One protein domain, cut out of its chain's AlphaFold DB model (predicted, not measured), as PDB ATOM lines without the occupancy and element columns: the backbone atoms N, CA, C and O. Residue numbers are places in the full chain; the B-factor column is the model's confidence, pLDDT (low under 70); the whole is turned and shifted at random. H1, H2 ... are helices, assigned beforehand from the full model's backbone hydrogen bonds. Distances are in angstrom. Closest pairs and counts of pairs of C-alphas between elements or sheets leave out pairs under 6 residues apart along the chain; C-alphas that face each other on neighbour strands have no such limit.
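This is residues 22 to 69 and 114 to 167 of the 202 residues of an uncharacterized protein of Denitrovibrio sp (UniProt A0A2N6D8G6). Short helix H2 lies in the middle, with the long, kinked H1 alongside it as a helical hairpin; H3, H4 and H5 form an arc on the other side, from H3 crosswise to H2, through H4 far from it, back to H5 slanting past H2. The 102 printed residues hold five named helices, H1 to H5 in chain order, and no named strand: all helix, with mostly crossed packing. The whole is compact, with a radius of gyration of the C-alphas of 13.4 A and spans of 36 by 34 by 24 A.

H1, residues 22 to 40, touches H2, residues 49 to 58, the hub, at a shallow tilt of 16 degrees, opposite ways; their closest C-alphas, His 26 and Val 56, are 5.1 A apart. H3, residues 122 to 136, touches H2 with residues 122 to 127 alone, about perpendicular at 82 degrees; C-alphas 51 and 123 are closest, at 5.9 A. H4, residues 138 to 147, touches H3 at a steep 53 degrees, closest at C-alphas 134 and 141, 5.9 A. H5, residues 149 to 164, touches H2 with residues 151 to 158 alone, closest at C-alphas 50 and 155, 5.1 A. H4 and H5 only just touch, only at the corner, with 3 pairs of C-alphas within 8 A, the closest 145 and 152 at 5.3 A. Every O i to N i+4 pair is within hydrogen-bond range in H4 and H5; H1 has 12 of 15, H2 5 of 6, H3 9 of 11.

H1 begins at C-alpha 22, (312.083, 276.390, 277.830), spans 26.5 A and has a kink of 26 degrees near residue 34. H3 spans 19.1 A. H5 spans 22.5 A to C-alpha 164, (321.835, 300.972, 297.804).

Residues 70 to 113 are not printed; C-alphas 69 and 114 are 6.4 A apart across the cut. No link printed whole is long. Residues 118 to 123 have pLDDT under 70.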
ATOM      1  N   ASP A  22     312.085 274.956 278.148       90.50
ATOM      2  CA  ASP A  22     312.083 276.390 277.830       90.50
ATOM      3  C   ASP A  22     310.811 277.108 278.316       90.50
ATOM      4  O   ASP A  22     310.884 278.221 278.836       90.50
ATOM      5  N   THR A  23     309.653 276.446 278.240       93.50
ATOM      6  CA  THR A  23     308.380 276.974 278.755       93.50
ATOM      7  C   THR A  23     308.416 277.118 280.276       93.50
ATOM      8  O   THR A  23     308.007 278.145 280.822       93.50
ATOM      9  N   GLU A  24     308.930 276.113 280.982       91.94
ATOM     10  CA  GLU A  24     309.087 276.153 282.439       91.94
ATOM     11  C   GLU A  24     310.059 277.256 282.857       91.94
ATOM     12  O   GLU A  24     309.754 278.024 283.770       91.94
ATOM     13  N   LYS A  25     311.173 277.412 282.135       91.12
ATOM     14  CA  LYS A  25     312.128 278.507 282.340       91.12
ATOM     15  C   LYS A  25     311.490 279.873 282.126       91.12
ATOM     16  O   LYS A  25     311.668 280.757 282.963       91.12
ATOM     17  N   HIS A  26     310.702 280.051 281.062       93.44
ATOM     18  CA  HIS A  26     309.963 281.294 280.829       93.44
ATOM     19  C   HIS A  26     309.111 281.668 282.049       93.44
ATOM     20  O   HIS A  26     309.195 282.794 282.547       93.44
ATOM     21  N   TYR A  27     308.318 280.725 282.569       95.25
ATOM     22  CA  TYR A  27     307.466 280.980 283.732       95.25
ATOM     23  C   TYR A  27     308.254 281.156 285.032       95.25
ATOM     24  O   TYR A  27     307.897 282.027 285.827       95.25
ATOM     25  N   LEU A  28     309.336 280.402 285.229       93.56
ATOM     26  CA  LEU A  28     310.227 280.528 286.381       93.56
ATOM     27  C   LEU A  28     310.852 281.928 286.445       93.56
ATOM     28  O   LEU A  28     310.697 282.633 287.444       93.56
ATOM     29  N   PHE A  29     311.487 282.381 285.361       93.12
ATOM     30  CA  PHE A  29     312.107 283.707 285.315       93.12
ATOM     31  C   PHE A  29     311.074 284.827 285.396       93.12
ATOM     32  O   PHE A  29     311.319 285.852 286.035       93.12
ATOM     33  N   LYS A  30     309.882 284.624 284.826       95.00
ATOM     34  CA  LYS A  30     308.770 285.569 284.955       95.00
ATOM     35  C   LYS A  30     308.280 285.669 286.399       95.00
ATOM     36  O   LYS A  30     308.010 286.772 286.872       95.00
ATOM     37  N   ALA A  31     308.192 284.548 287.116       95.75
ATOM     38  CA  ALA A  31     307.854 284.540 288.534       95.75
ATOM     39  C   ALA A  31     308.913 285.294 289.353       95.75
ATOM     40  O   ALA A  31     308.556 286.197 290.110       95.75
ATOM     41  N   MET A  32     310.204 285.022 289.131       93.19
ATOM     42  CA  MET A  32     311.299 285.757 289.781       93.19
ATOM     43  C   MET A  32     311.228 287.264 289.494       93.19
ATOM     44  O   MET A  32     311.259 288.072 290.422       93.19
ATOM     45  N   TYR A  33     311.057 287.657 288.228       93.69
ATOM     46  CA  TYR A  33     310.965 289.063 287.817       93.69
ATOM     47  C   TYR A  33     309.840 289.821 288.535       93.69
ATOM     48  O   TYR A  33     310.007 291.003 288.861       93.69
ATOM     49  N   ASN A  34     308.714 289.146 288.781       93.75
ATOM     50  CA  ASN A  34     307.549 289.712 289.459       93.75
ATOM     51  C   ASN A  34     307.728 289.795 290.979       93.75
ATOM     52  O   ASN A  34     307.291 290.773 291.578       93.75
ATOM     53  N   VAL A  35     308.367 288.794 291.589       94.50
ATOM     54  CA  VAL A  35     308.490 288.669 293.050       94.50
ATOM     55  C   VAL A  35     309.606 289.545 293.612       94.50
ATOM     56  O   VAL A  35     309.436 290.166 294.659       94.50
ATOM     57  N   ILE A  36     310.746 289.639 292.925       93.81
ATOM     58  CA  ILE A  36     311.940 290.349 293.414       93.81
ATOM     59  C   ILE A  36     311.652 291.779 293.925       93.81
ATOM     60  O   ILE A  36     312.114 292.115 295.019       93.81
ATOM     61  N   PRO A  37     310.874 292.632 293.225       93.38
ATOM     62  CA  PRO A  37     310.532 293.972 293.711       93.38
ATOM     63  C   PRO A  37     309.897 294.005 295.100       93.38
ATOM     64  O   PRO A  37     310.101 294.961 295.841       93.38
ATOM     65  N   GLU A  38     309.134 292.977 295.471       93.94
ATOM     66  CA  GLU A  38     308.442 292.922 296.762       93.94
ATOM     67  C   GLU A  38     309.413 292.794 297.944       93.94
ATOM     68  O   GLU A  38     309.081 293.191 299.064       93.94
ATOM     69  N   TYR A  39     310.614 292.273 297.683       94.06
ATOM     70  CA  TYR A  39     311.600 291.916 298.699       94.06
ATOM     71  C   TYR A  39     312.881 292.746 298.638       94.06
ATOM     72  O   TYR A  39     313.574 292.834 299.649       94.06
ATOM     73  N   ARG A  40     313.184 293.406 297.512       92.75
ATOM     74  CA  ARG A  40     314.416 294.203 297.362       92.75
ATOM     75  C   ARG A  40     314.581 295.297 298.412       92.75
ATOM     76  O   ARG A  40     315.703 295.576 298.810       92.75
ATOM     77  N   GLY A  41     313.487 295.868 298.912       93.31
ATOM     78  CA  GLY A  41     313.542 296.843 300.004       93.31
ATOM     79  C   GLY A  41     313.680 296.251 301.412       93.31
ATOM     80  O   GLY A  41     313.557 296.994 302.381       93.31
ATOM     81  N   ARG A  42     313.873 294.931 301.541       92.75
ATOM     82  CA  ARG A  42     313.929 294.202 302.825       92.75
ATOM     83  C   ARG A  42     315.118 293.252 302.931       92.75
ATOM     84  O   ARG A  42     315.644 293.064 304.019       92.75
ATOM     85  N   ILE A  43     315.518 292.639 301.820       92.00
ATOM     86  CA  ILE A  43     316.667 291.735 301.729       92.00
ATOM     87  C   ILE A  43     317.495 292.078 300.492       92.00
ATOM     88  O   ILE A  43     316.954 292.563 299.497       92.00
ATOM     89  N   ARG A  44     318.809 291.843 300.564       92.19
ATOM     90  CA  ARG A  44     319.732 292.028 299.438       92.19
ATOM     91  C   ARG A  44     319.527 290.892 298.440       92.19
ATOM     92  O   ARG A  44     319.782 289.740 298.773       92.19
ATOM     93  N   ILE A  45     319.059 291.211 297.235       90.75
ATOM     94  CA  ILE A  45     318.853 290.233 296.155       90.75
ATOM     95  C   ILE A  45     319.785 290.575 294.999       90.75
ATOM     96  O   ILE A  45     319.563 291.576 294.323       90.75
ATOM     97  N   PHE A  46     320.799 289.746 294.760       87.19
ATOM     98  CA  PHE A  46     321.798 290.001 293.720       87.19
ATOM     99  C   PHE A  46     321.207 289.972 292.305       87.19
ATOM    100  O   PHE A  46     321.552 290.814 291.480       87.19
ATOM    101  N   THR A  47     320.255 289.073 292.057       88.75
ATOM    102  CA  THR A  47     319.677 288.847 290.732       88.75
ATOM    103  C   THR A  47     319.066 290.130 290.132       88.75
ATOM    104  O   THR A  47     318.046 290.628 290.640       88.75
ATOM    105  N   PRO A  48     319.640 290.683 289.045       90.88
ATOM    106  CA  PRO A  48     319.145 291.883 288.372       90.88
ATOM    107  C   PRO A  48     317.864 291.608 287.573       90.88
ATOM    108  O   PRO A  48     317.736 290.610 286.861       90.88
ATOM    109  N   ARG A  49     316.903 292.535 287.621       92.38
ATOM    110  CA  ARG A  49     315.651 292.407 286.859       92.38
ATOM    111  C   ARG A  49     315.864 292.679 285.370       92.38
ATOM    112  O   ARG A  49     315.161 292.095 284.548       92.38
ATOM    113  N   SER A  50     316.862 293.490 285.029       90.81
ATOM    114  CA  SER A  50     317.345 293.739 283.666       90.81
ATOM    115  C   SER A  50     317.958 292.507 282.993       90.81
ATOM    116  O   SER A  50     317.915 292.416 281.771       90.81
ATOM    117  N   SER A  51     318.453 291.510 283.736       90.19
ATOM    118  CA  SER A  51     318.769 290.204 283.133       90.19
ATOM    119  C   SER A  51     317.540 289.322 282.998       90.19
ATOM    120  O   SER A  51     317.344 288.690 281.959       90.19
ATOM    121  N   LEU A  52     316.689 289.288 284.029       91.12
ATOM    122  CA  LEU A  52     315.485 288.457 284.022       91.12
ATOM    123  C   LEU A  52     314.539 288.820 282.879       91.12
ATOM    124  O   LEU A  52     313.981 287.918 282.264       91.12
ATOM    125  N   ILE A  53     314.396 290.102 282.535       92.00
ATOM    126  CA  ILE A  53     313.589 290.513 281.376       92.00
ATOM    127  C   ILE A  53     314.104 289.886 280.071       92.00
ATOM    128  O   ILE A  53     313.309 289.421 279.257       92.00
ATOM    129  N   HIS A  54     315.423 289.793 279.885       90.50
ATOM    130  CA  HIS A  54     316.011 289.162 278.704       90.50
ATOM    131  C   HIS A  54     315.853 287.644 278.714       90.50
ATOM    132  O   HIS A  54     315.618 287.067 277.658       90.50
ATOM    133  N   LEU A  55     315.924 287.000 279.880       90.75
ATOM    134  CA  LEU A  55     315.651 285.566 280.008       90.75
ATOM    135  C   LEU A  55     314.180 285.253 279.723       90.75
ATOM    136  O   LEU A  55     313.885 284.345 278.951       90.75
ATOM    137  N   VAL A  56     313.254 286.047 280.267       93.31
ATOM    138  CA  VAL A  56     311.815 285.928 279.989       93.31
ATOM    139  C   VAL A  56     311.539 286.056 278.492       93.31
ATOM    140  O   VAL A  56     310.755 285.275 277.957       93.31
ATOM    141  N   ARG A  57     312.187 287.006 277.810       92.62
ATOM    142  CA  ARG A  57     312.040 287.209 276.361       92.62
ATOM    143  C   ARG A  57     312.689 286.099 275.537       92.62
ATOM    144  O   ARG A  57     312.026 285.568 274.651       92.62
ATOM    145  N   GLN A  58     313.915 285.685 275.867       91.44
ATOM    146  CA  GLN A  58     314.602 284.578 275.190       91.44
ATOM    147  C   GLN A  58     313.761 283.302 275.242       91.44
ATOM    148  O   GLN A  58     313.445 282.724 274.207       91.44
ATOM    149  N   TYR A  59     313.331 282.910 276.439       92.00
ATOM    150  CA  TYR A  59     312.488 281.731 276.629       92.00
ATOM    151  C   TYR A  59     311.031 281.942 276.189       92.00
ATOM    152  O   TYR A  59     310.261 280.992 276.115       92.00
ATOM    153  N   GLY A  60     310.651 283.181 275.863       92.25
ATOM    154  CA  GLY A  60     309.388 283.533 275.213       92.25
ATOM    155  C   GLY A  60     309.446 283.529 273.679       92.25
ATOM    156  O   GLY A  60     308.442 283.870 273.058       92.25
ATOM    157  N   GLY A  61     310.587 283.173 273.073       90.94
ATOM    158  CA  GLY A  61     310.768 283.068 271.620       90.94
ATOM    159  C   GLY A  61     311.578 284.197 270.969       90.94
ATOM    160  O   GLY A  61     311.759 284.193 269.755       90.94
ATOM    161  N   GLU A  62     312.091 285.163 271.735       90.44
ATOM    162  CA  GLU A  62     312.948 286.228 271.199       90.44
ATOM    163  C   GLU A  62     314.427 285.799 271.194       90.44
ATOM    164  O   GLU A  62     315.176 286.062 272.135       90.44
ATOM    165  N   GLU A  63     314.877 285.170 270.106       79.00
ATOM    166  CA  GLU A  63     316.244 284.624 269.970       79.00
ATOM    167  C   GLU A  63     317.355 285.665 270.207       79.00
ATOM    168  O   GLU A  63     318.439 285.364 270.716       79.00
ATOM    169  N   ASN A  64     317.081 286.930 269.876       81.12
ATOM    170  CA  ASN A  64     318.042 288.023 269.990       81.12
ATOM    171  C   ASN A  64     317.947 288.816 271.304       81.12
ATOM    172  O   ASN A  64     318.675 289.797 271.454       81.12
ATOM    173  N   ALA A  65     317.177 288.355 272.294       84.44
ATOM    174  CA  ALA A  65     317.051 289.039 273.579       84.44
ATOM    175  C   ALA A  65     318.385 289.114 274.352       84.44
ATOM    176  O   ALA A  65     319.117 288.126 274.482       84.44
ATOM    177  N   GLY A  66     318.691 290.298 274.886       81.88
ATOM    178  CA  GLY A  66     319.827 290.553 275.778       81.88
ATOM    179  C   GLY A  66     321.211 290.516 275.134       81.88
ATOM    180  O   GLY A  66     321.378 290.280 273.932       81.88
ATOM    181  N   PHE A  67     322.222 290.752 275.968       84.31
ATOM    182  CA  PHE A  67     323.619 290.801 275.552       84.31
ATOM    183  C   PHE A  67     324.241 289.402 275.527       84.31
ATOM    184  O   PHE A  67     323.946 288.551 276.368       84.31
ATOM    185  N   ALA A  68     325.108 289.165 274.543       84.44
ATOM    186  CA  ALA A  68     325.945 287.973 274.508       84.44
ATOM    187  C   ALA A  68     327.104 288.101 275.508       84.44
ATOM    188  O   ALA A  68     327.582 289.208 275.767       84.44
ATOM    189  N   CYS A  69     327.572 286.977 276.050       82.75
ATOM    190  CA  CYS A  69     328.728 286.978 276.938       82.75
ATOM    191  C   CYS A  69     330.046 287.085 276.154       82.75
ATOM    192  O   CYS A  69     330.162 286.609 275.022       82.75
ATOM    193  N   LYS A 114     324.890 283.044 274.194       82.44
ATOM    194  CA  LYS A 114     323.760 283.300 275.117       82.44
ATOM    195  C   LYS A 114     323.267 282.043 275.847       82.44
ATOM    196  O   LYS A 114     322.139 281.995 276.327       82.44
ATOM    197  N   LEU A 115     324.109 281.011 275.903       80.12
ATOM    198  CA  LEU A 115     323.739 279.688 276.419       80.12
ATOM    199  C   LEU A 115     323.494 279.671 277.932       80.12
ATOM    200  O   LEU A 115     322.789 278.798 278.426       80.12
ATOM    201  N   CYS A 116     324.085 280.608 278.675       78.69
ATOM    202  CA  CYS A 116     323.969 280.635 280.126       78.69
ATOM    203  C   CYS A 116     322.662 281.305 280.563       78.69
ATOM    204  O   CYS A 116     322.320 282.394 280.092       78.69
ATOM    205  N   ASP A 117     321.985 280.682 281.521       78.31
ATOM    206  CA  ASP A 117     320.789 281.233 282.163       78.31
ATOM    207  C   ASP A 117     321.096 282.016 283.434       78.31
ATOM    208  O   ASP A 117     320.290 282.841 283.847       78.31
ATOM    209  N   TRP A 118     322.234 281.728 284.069       65.69
ATOM    210  CA  TRP A 118     322.503 282.113 285.452       65.69
ATOM    211  C   TRP A 118     323.864 282.795 285.664       65.69
ATOM    212  O   TRP A 118     324.725 282.838 284.779       65.69
ATOM    213  N   GLU A 119     323.999 283.357 286.866       57.44
ATOM    214  CA  GLU A 119     324.572 284.671 287.205       57.44
ATOM    215  C   GLU A 119     326.050 284.934 286.870       57.44
ATOM    216  O   GLU A 119     326.434 286.094 286.747       57.44
ATOM    217  N   CYS A 120     326.906 283.925 286.681       57.78
ATOM    218  CA  CYS A 120     328.356 284.171 286.727       57.78
ATOM    219  C   CYS A 120     328.886 285.098 285.618       57.78
ATOM    220  O   CYS A 120     329.840 285.837 285.846       57.78
ATOM    221  N   PHE A 121     328.282 285.086 284.423       59.88
ATOM    222  CA  PHE A 121     328.814 285.854 283.283       59.88
ATOM    223  C   PHE A 121     327.766 286.591 282.453       59.88
ATOM    224  O   PHE A 121     328.080 287.607 281.825       59.88
ATOM    225  N   ARG A 122     326.517 286.114 282.441       69.25
ATOM    226  CA  ARG A 122     325.444 286.771 281.688       69.25
ATOM    227  C   ARG A 122     324.940 288.029 282.389       69.25
ATOM    228  O   ARG A 122     324.711 289.029 281.717       69.25
ATOM    229  N   ASP A 123     324.851 288.011 283.714       65.69
ATOM    230  CA  ASP A 123     324.405 289.168 284.492       65.69
ATOM    231  C   ASP A 123     325.391 290.329 284.452       65.69
ATOM    232  O   ASP A 123     324.961 291.437 284.126       65.69
ATOM    233  N   PRO A 124     326.708 290.103 284.623       71.06
ATOM    234  CA  PRO A 124     327.693 291.123 284.311       71.06
ATOM    235  C   PRO A 124     327.558 291.626 282.873       71.06
ATOM    236  O   PRO A 124     327.562 292.832 282.664       71.06
ATOM    237  N   SER A 125     327.363 290.745 281.883       72.75
ATOM    238  CA  SER A 125     327.232 291.159 280.475       72.75
ATOM    239  C   SER A 125     325.978 292.006 280.212       72.75
ATOM    240  O   SER A 125     326.042 292.941 279.425       72.75
ATOM    241  N   ASN A 126     324.852 291.742 280.877       73.38
ATOM    242  CA  ASN A 126     323.634 292.551 280.748       73.38
ATOM    243  C   ASN A 126     323.711 293.868 281.537       73.38
ATOM    244  O   ASN A 126     323.227 294.895 281.062       73.38
ATOM    245  N   GLN A 127     324.329 293.867 282.723       76.44
ATOM    246  CA  GLN A 127     324.491 295.076 283.536       76.44
ATOM    247  C   GLN A 127     325.562 296.012 282.957       76.44
ATOM    248  O   GLN A 127     325.342 297.216 282.851       76.44
ATOM    249  N   THR A 128     326.706 295.472 282.535       79.12
ATOM    250  CA  THR A 128     327.831 296.250 281.981       79.12
ATOM    251  C   THR A 128     327.767 296.414 280.468       79.12
ATOM    252  O   THR A 128     328.388 297.332 279.940       79.12
ATOM    253  N   GLY A 129     326.990 295.591 279.758       78.12
ATOM    254  CA  GLY A 129     326.860 295.625 278.299       78.12
ATOM    255  C   GLY A 129     326.532 297.011 277.747       78.12
ATOM    256  O   GLY A 129     327.261 297.478 276.872       78.12
ATOM    257  N   PRO A 130     325.525 297.728 278.286       83.81
ATOM    258  CA  PRO A 130     325.246 299.101 277.877       83.81
ATOM    259  C   PRO A 130     326.422 300.061 278.099       83.81
ATOM    260  O   PRO A 130     326.635 300.939 277.271       83.81
ATOM    261  N   LEU A 131     327.205 299.894 279.173       84.44
ATOM    262  CA  LEU A 131     328.379 300.732 279.457       84.44
ATOM    263  C   LEU A 131     329.519 300.444 278.478       84.44
ATOM    264  O   LEU A 131     330.083 301.364 277.898       84.44
ATOM    265  N   VAL A 132     329.832 299.167 278.253       80.25
ATOM    266  CA  VAL A 132     330.874 298.747 277.307       80.25
ATOM    267  C   VAL A 132     330.513 299.181 275.884       80.25
ATOM    268  O   VAL A 132     331.345 299.733 275.163       80.25
ATOM    269  N   GLU A 133     329.256 298.993 275.484       81.38
ATOM    270  CA  GLU A 133     328.773 299.413 274.172       81.38
ATOM    271  C   GLU A 133     328.711 300.941 274.051       81.38
ATOM    272  O   GLU A 133     328.878 301.455 272.954       81.38
ATOM    273  N   LEU A 134     328.546 301.694 275.145       85.56
ATOM    274  CA  LEU A 134     328.573 303.160 275.107       85.56
ATOM    275  C   LEU A 134     329.951 303.671 274.662       85.56
ATOM    276  O   LEU A 134     330.020 304.600 273.861       85.56
ATOM    277  N   PHE A 135     331.032 303.034 275.127       85.12
ATOM    278  CA  PHE A 135     332.400 303.370 274.715       85.12
ATOM    279  C   PHE A 135     332.736 302.904 273.291       85.12
ATOM    280  O   PHE A 135     333.590 303.505 272.643       85.12
ATOM    281  N   ARG A 136     332.067 301.860 272.781       80.38
ATOM    282  CA  ARG A 136     332.289 301.332 271.420       80.38
ATOM    283  C   ARG A 136     331.406 302.004 270.362       80.38
ATOM    284  O   ARG A 136     331.865 302.288 269.260       80.38
ATOM    285  N   ASN A 137     330.132 302.230 270.672       83.38
ATOM    286  CA  ASN A 137     329.116 302.771 269.773       83.38
ATOM    287  C   ASN A 137     327.979 303.474 270.557       83.38
ATOM    288  O   ASN A 137     326.898 302.906 270.760       83.38
ATOM    289  N   PRO A 138     328.168 304.743 270.959       87.12
ATOM    290  CA  PRO A 138     327.224 305.436 271.837       87.12
ATOM    291  C   PRO A 138     325.838 305.634 271.209       87.12
ATOM    292  O   PRO A 138     324.816 305.531 271.889       87.12
ATOM    293  N   LEU A 139     325.774 305.852 269.890       89.94
ATOM    294  CA  LEU A 139     324.509 306.020 269.169       89.94
ATOM    295  C   LEU A 139     323.650 304.752 269.208       89.94
ATOM    296  O   LEU A 139     322.422 304.838 269.261       89.94
ATOM    297  N   LYS A 140     324.278 303.573 269.189       85.88
ATOM    298  CA  LYS A 140     323.573 302.292 269.271       85.88
ATOM    299  C   LYS A 140     322.951 302.078 270.650       85.88
ATOM    300  O   LYS A 140     321.807 301.637 270.719       85.88
ATOM    301  N   VAL A 141     323.644 302.461 271.723       86.62
ATOM    302  CA  VAL A 141     323.109 302.385 273.095       86.62
ATOM    303  C   VAL A 141     321.924 303.326 273.286       86.62
ATOM    304  O   VAL A 141     320.896 302.915 273.821       86.62
ATOM    305  N   ILE A 142     322.019 304.563 272.787       88.62
ATOM    306  CA  ILE A 142     320.899 305.516 272.838       88.62
ATOM    307  C   ILE A 142     319.684 304.947 272.096       88.62
ATOM    308  O   ILE A 142     318.583 304.928 272.642       88.62
ATOM    309  N   LYS A 143     319.876 304.426 270.874       89.56
ATOM    310  CA  LYS A 143     318.797 303.785 270.103       89.56
ATOM    311  C   LYS A 143     318.182 302.598 270.839       89.56
ATOM    312  O   LYS A 143     316.965 302.469 270.841       89.56
ATOM    313  N   MET A 144     319.002 301.765 271.477       88.00
ATOM    314  CA  MET A 144     318.538 300.622 272.263       88.00
ATOM    315  C   MET A 144     317.654 301.063 273.435       88.00
ATOM    316  O   MET A 144     316.542 300.564 273.563       88.00
ATOM    317  N   PHE A 145     318.096 302.025 274.251       90.69
ATOM    318  CA  PHE A 145     317.294 302.504 275.383       90.69
ATOM    319  C   PHE A 145     316.003 303.214 274.952       90.69
ATOM    320  O   PHE A 145     315.006 303.154 275.670       90.69
ATOM    321  N   LEU A 146     315.999 303.867 273.786       91.06
ATOM    322  CA  LEU A 146     314.785 304.453 273.210       91.06
ATOM    323  C   LEU A 146     313.819 303.387 272.672       91.06
ATOM    324  O   LEU A 146     312.609 303.539 272.824       91.06
ATOM    325  N   ALA A 147     314.342 302.325 272.055       90.00
ATOM    326  CA  ALA A 147     313.542 301.229 271.511       90.00
ATOM    327  C   ALA A 147     312.970 300.316 272.608       90.00
ATOM    328  O   ALA A 147     311.871 299.789 272.454       90.00
ATOM    329  N   ASP A 148     313.687 300.155 273.720       91.38
ATOM    330  CA  ASP A 148     313.326 299.255 274.813       91.38
ATOM    331  C   ASP A 148     313.282 299.982 276.159       91.38
ATOM    332  O   ASP A 148     314.169 299.893 277.016       91.38
ATOM    333  N   ARG A 149     312.196 300.733 276.340       92.12
ATOM    334  CA  ARG A 149     311.967 301.527 277.549       92.12
ATOM    335  C   ARG A 149     311.842 300.668 278.808       92.12
ATOM    336  O   ARG A 149     312.202 301.129 279.888       92.12
ATOM    337  N   GLU A 150     311.308 299.452 278.689       92.56
ATOM    338  CA  GLU A 150     311.150 298.552 279.834       92.56
ATOM    339  C   GLU A 150     312.520 298.115 280.359       92.56
ATOM    340  O   GLU A 150     312.802 298.292 281.546       92.56
ATOM    341  N   PHE A 151     313.402 297.660 279.462       91.00
ATOM    342  CA  PHE A 151     314.784 297.348 279.814       91.00
ATOM    343  C   PHE A 151     315.507 298.562 280.398       91.00
ATOM    344  O   PHE A 151     316.131 298.445 281.449       91.00
ATOM    345  N   ALA A 152     315.381 299.741 279.778       92.25
ATOM    346  CA  ALA A 152     316.039 300.959 280.252       92.25
ATOM    347  C   ALA A 152     315.681 301.291 281.711       92.25
ATOM    348  O   ALA A 152     316.551 301.624 282.517       92.25
ATOM    349  N   ILE A 153     314.396 301.189 282.061       92.94
ATOM    350  CA  ILE A 153     313.908 301.455 283.417       92.94
ATOM    351  C   ILE A 153     314.464 300.428 284.404       92.94
ATOM    352  O   ILE A 153     314.922 300.807 285.482       92.94
ATOM    353  N   GLU A 154     314.401 299.141 284.068       92.56
ATOM    354  CA  GLU A 154     314.883 298.083 284.958       92.56
ATOM    355  C   GLU A 154     316.405 298.124 285.125       92.56
ATOM    356  O   GLU A 154     316.888 297.963 286.243       92.56
ATOM    357  N   TRP A 155     317.148 298.455 284.069       93.56
ATOM    358  CA  TRP A 155     318.596 298.634 284.119       93.56
ATOM    359  C   TRP A 155     318.994 299.749 285.092       93.56
ATOM    360  O   TRP A 155     319.770 299.516 286.015       93.56
ATOM    361  N   TRP A 156     318.389 300.939 284.981       92.81
ATOM    362  CA  TRP A 156     318.664 302.029 285.925       92.81
ATOM    363  C   TRP A 156     318.289 301.668 287.365       92.81
ATOM    364  O   TRP A 156     319.049 301.965 288.288       92.81
ATOM    365  N   LYS A 157     317.143 301.008 287.576       93.50
ATOM    366  CA  LYS A 157     316.747 300.541 288.913       93.50
ATOM    367  C   LYS A 157     317.750 299.551 289.493       93.50
ATOM    368  O   LYS A 157     318.043 299.653 290.678       93.50
ATOM    369  N   ASP A 158     318.256 298.616 288.692       93.31
ATOM    370  CA  ASP A 158     319.270 297.658 289.133       93.31
ATOM    371  C   ASP A 158     320.572 298.363 289.528       93.31
ATOM    372  O   ASP A 158     321.106 298.067 290.593       93.31
ATOM    373  N   ILE A 159     321.036 299.350 288.750       92.31
ATOM    374  CA  ILE A 159     322.231 300.139 289.091       92.31
ATOM    375  C   ILE A 159     322.041 300.901 290.409       92.31
ATOM    376  O   ILE A 159     322.886 300.824 291.299       92.31
ATOM    377  N   PHE A 160     320.920 301.607 290.587       94.31
ATOM    378  CA  PHE A 160     320.664 302.303 291.852       94.31
ATOM    379  C   PHE A 160     320.523 301.333 293.029       94.31
ATOM    380  O   PHE A 160     320.943 301.652 294.140       94.31
ATOM    381  N   TYR A 161     319.941 300.156 292.796       94.75
ATOM    382  CA  TYR A 161     319.787 299.133 293.822       94.75
ATOM    383  C   TYR A 161     321.129 298.523 294.235       94.75
ATOM    384  O   TYR A 161     321.366 298.331 295.425       94.75
ATOM    385  N   TYR A 162     322.026 298.290 293.275       92.69
ATOM    386  CA  TYR A 162     323.396 297.841 293.519       92.69
ATOM    387  C   TYR A 162     324.130 298.779 294.486       92.69
ATOM    388  O   TYR A 162     324.686 298.325 295.485       92.69
ATOM    389  N   PHE A 163     324.053 300.095 294.258       93.69
ATOM    390  CA  PHE A 163     324.642 301.080 295.169       93.69
ATOM    391  C   PHE A 163     323.919 301.161 296.519       93.69
ATOM    392  O   PHE A 163     324.576 301.285 297.546       93.69
ATOM    393  N   ALA A 164     322.589 301.034 296.548       94.81
ATOM    394  CA  ALA A 164     321.835 300.972 297.804       94.81
ATOM    395  C   ALA A 164     322.166 299.728 298.649       94.81
ATOM    396  O   ALA A 164     321.950 299.733 299.855       94.81
ATOM    397  N   CYS A 165     322.703 298.674 298.028       93.81
ATOM    398  CA  CYS A 165     323.180 297.469 298.702       93.81
ATOM    399  C   CYS A 165     324.672 297.527 299.076       93.81
ATOM    400  O   CYS A 165     325.250 296.468 299.328       93.81
ATOM    401  N   ASP A 166     325.301 298.710 299.058       92.94
ATOM    402  CA  ASP A 166     326.751 298.890 299.241       92.94
ATOM    403  C   ASP A 166     327.555 297.974 298.304       92.94
ATOM    404  O   ASP A 166     328.434 297.226 298.724       92.94
ATOM    405  N   MET A 167     327.168 297.937 297.021       91.25
ATOM    406  CA  MET A 167     327.808 297.087 296.006       91.25
ATOM    407  C   MET A 167     327.769 295.589 296.363       91.25
ATOM    408  O   MET A 167     328.654 294.825 295.988       91.25
TER     409      MET A 167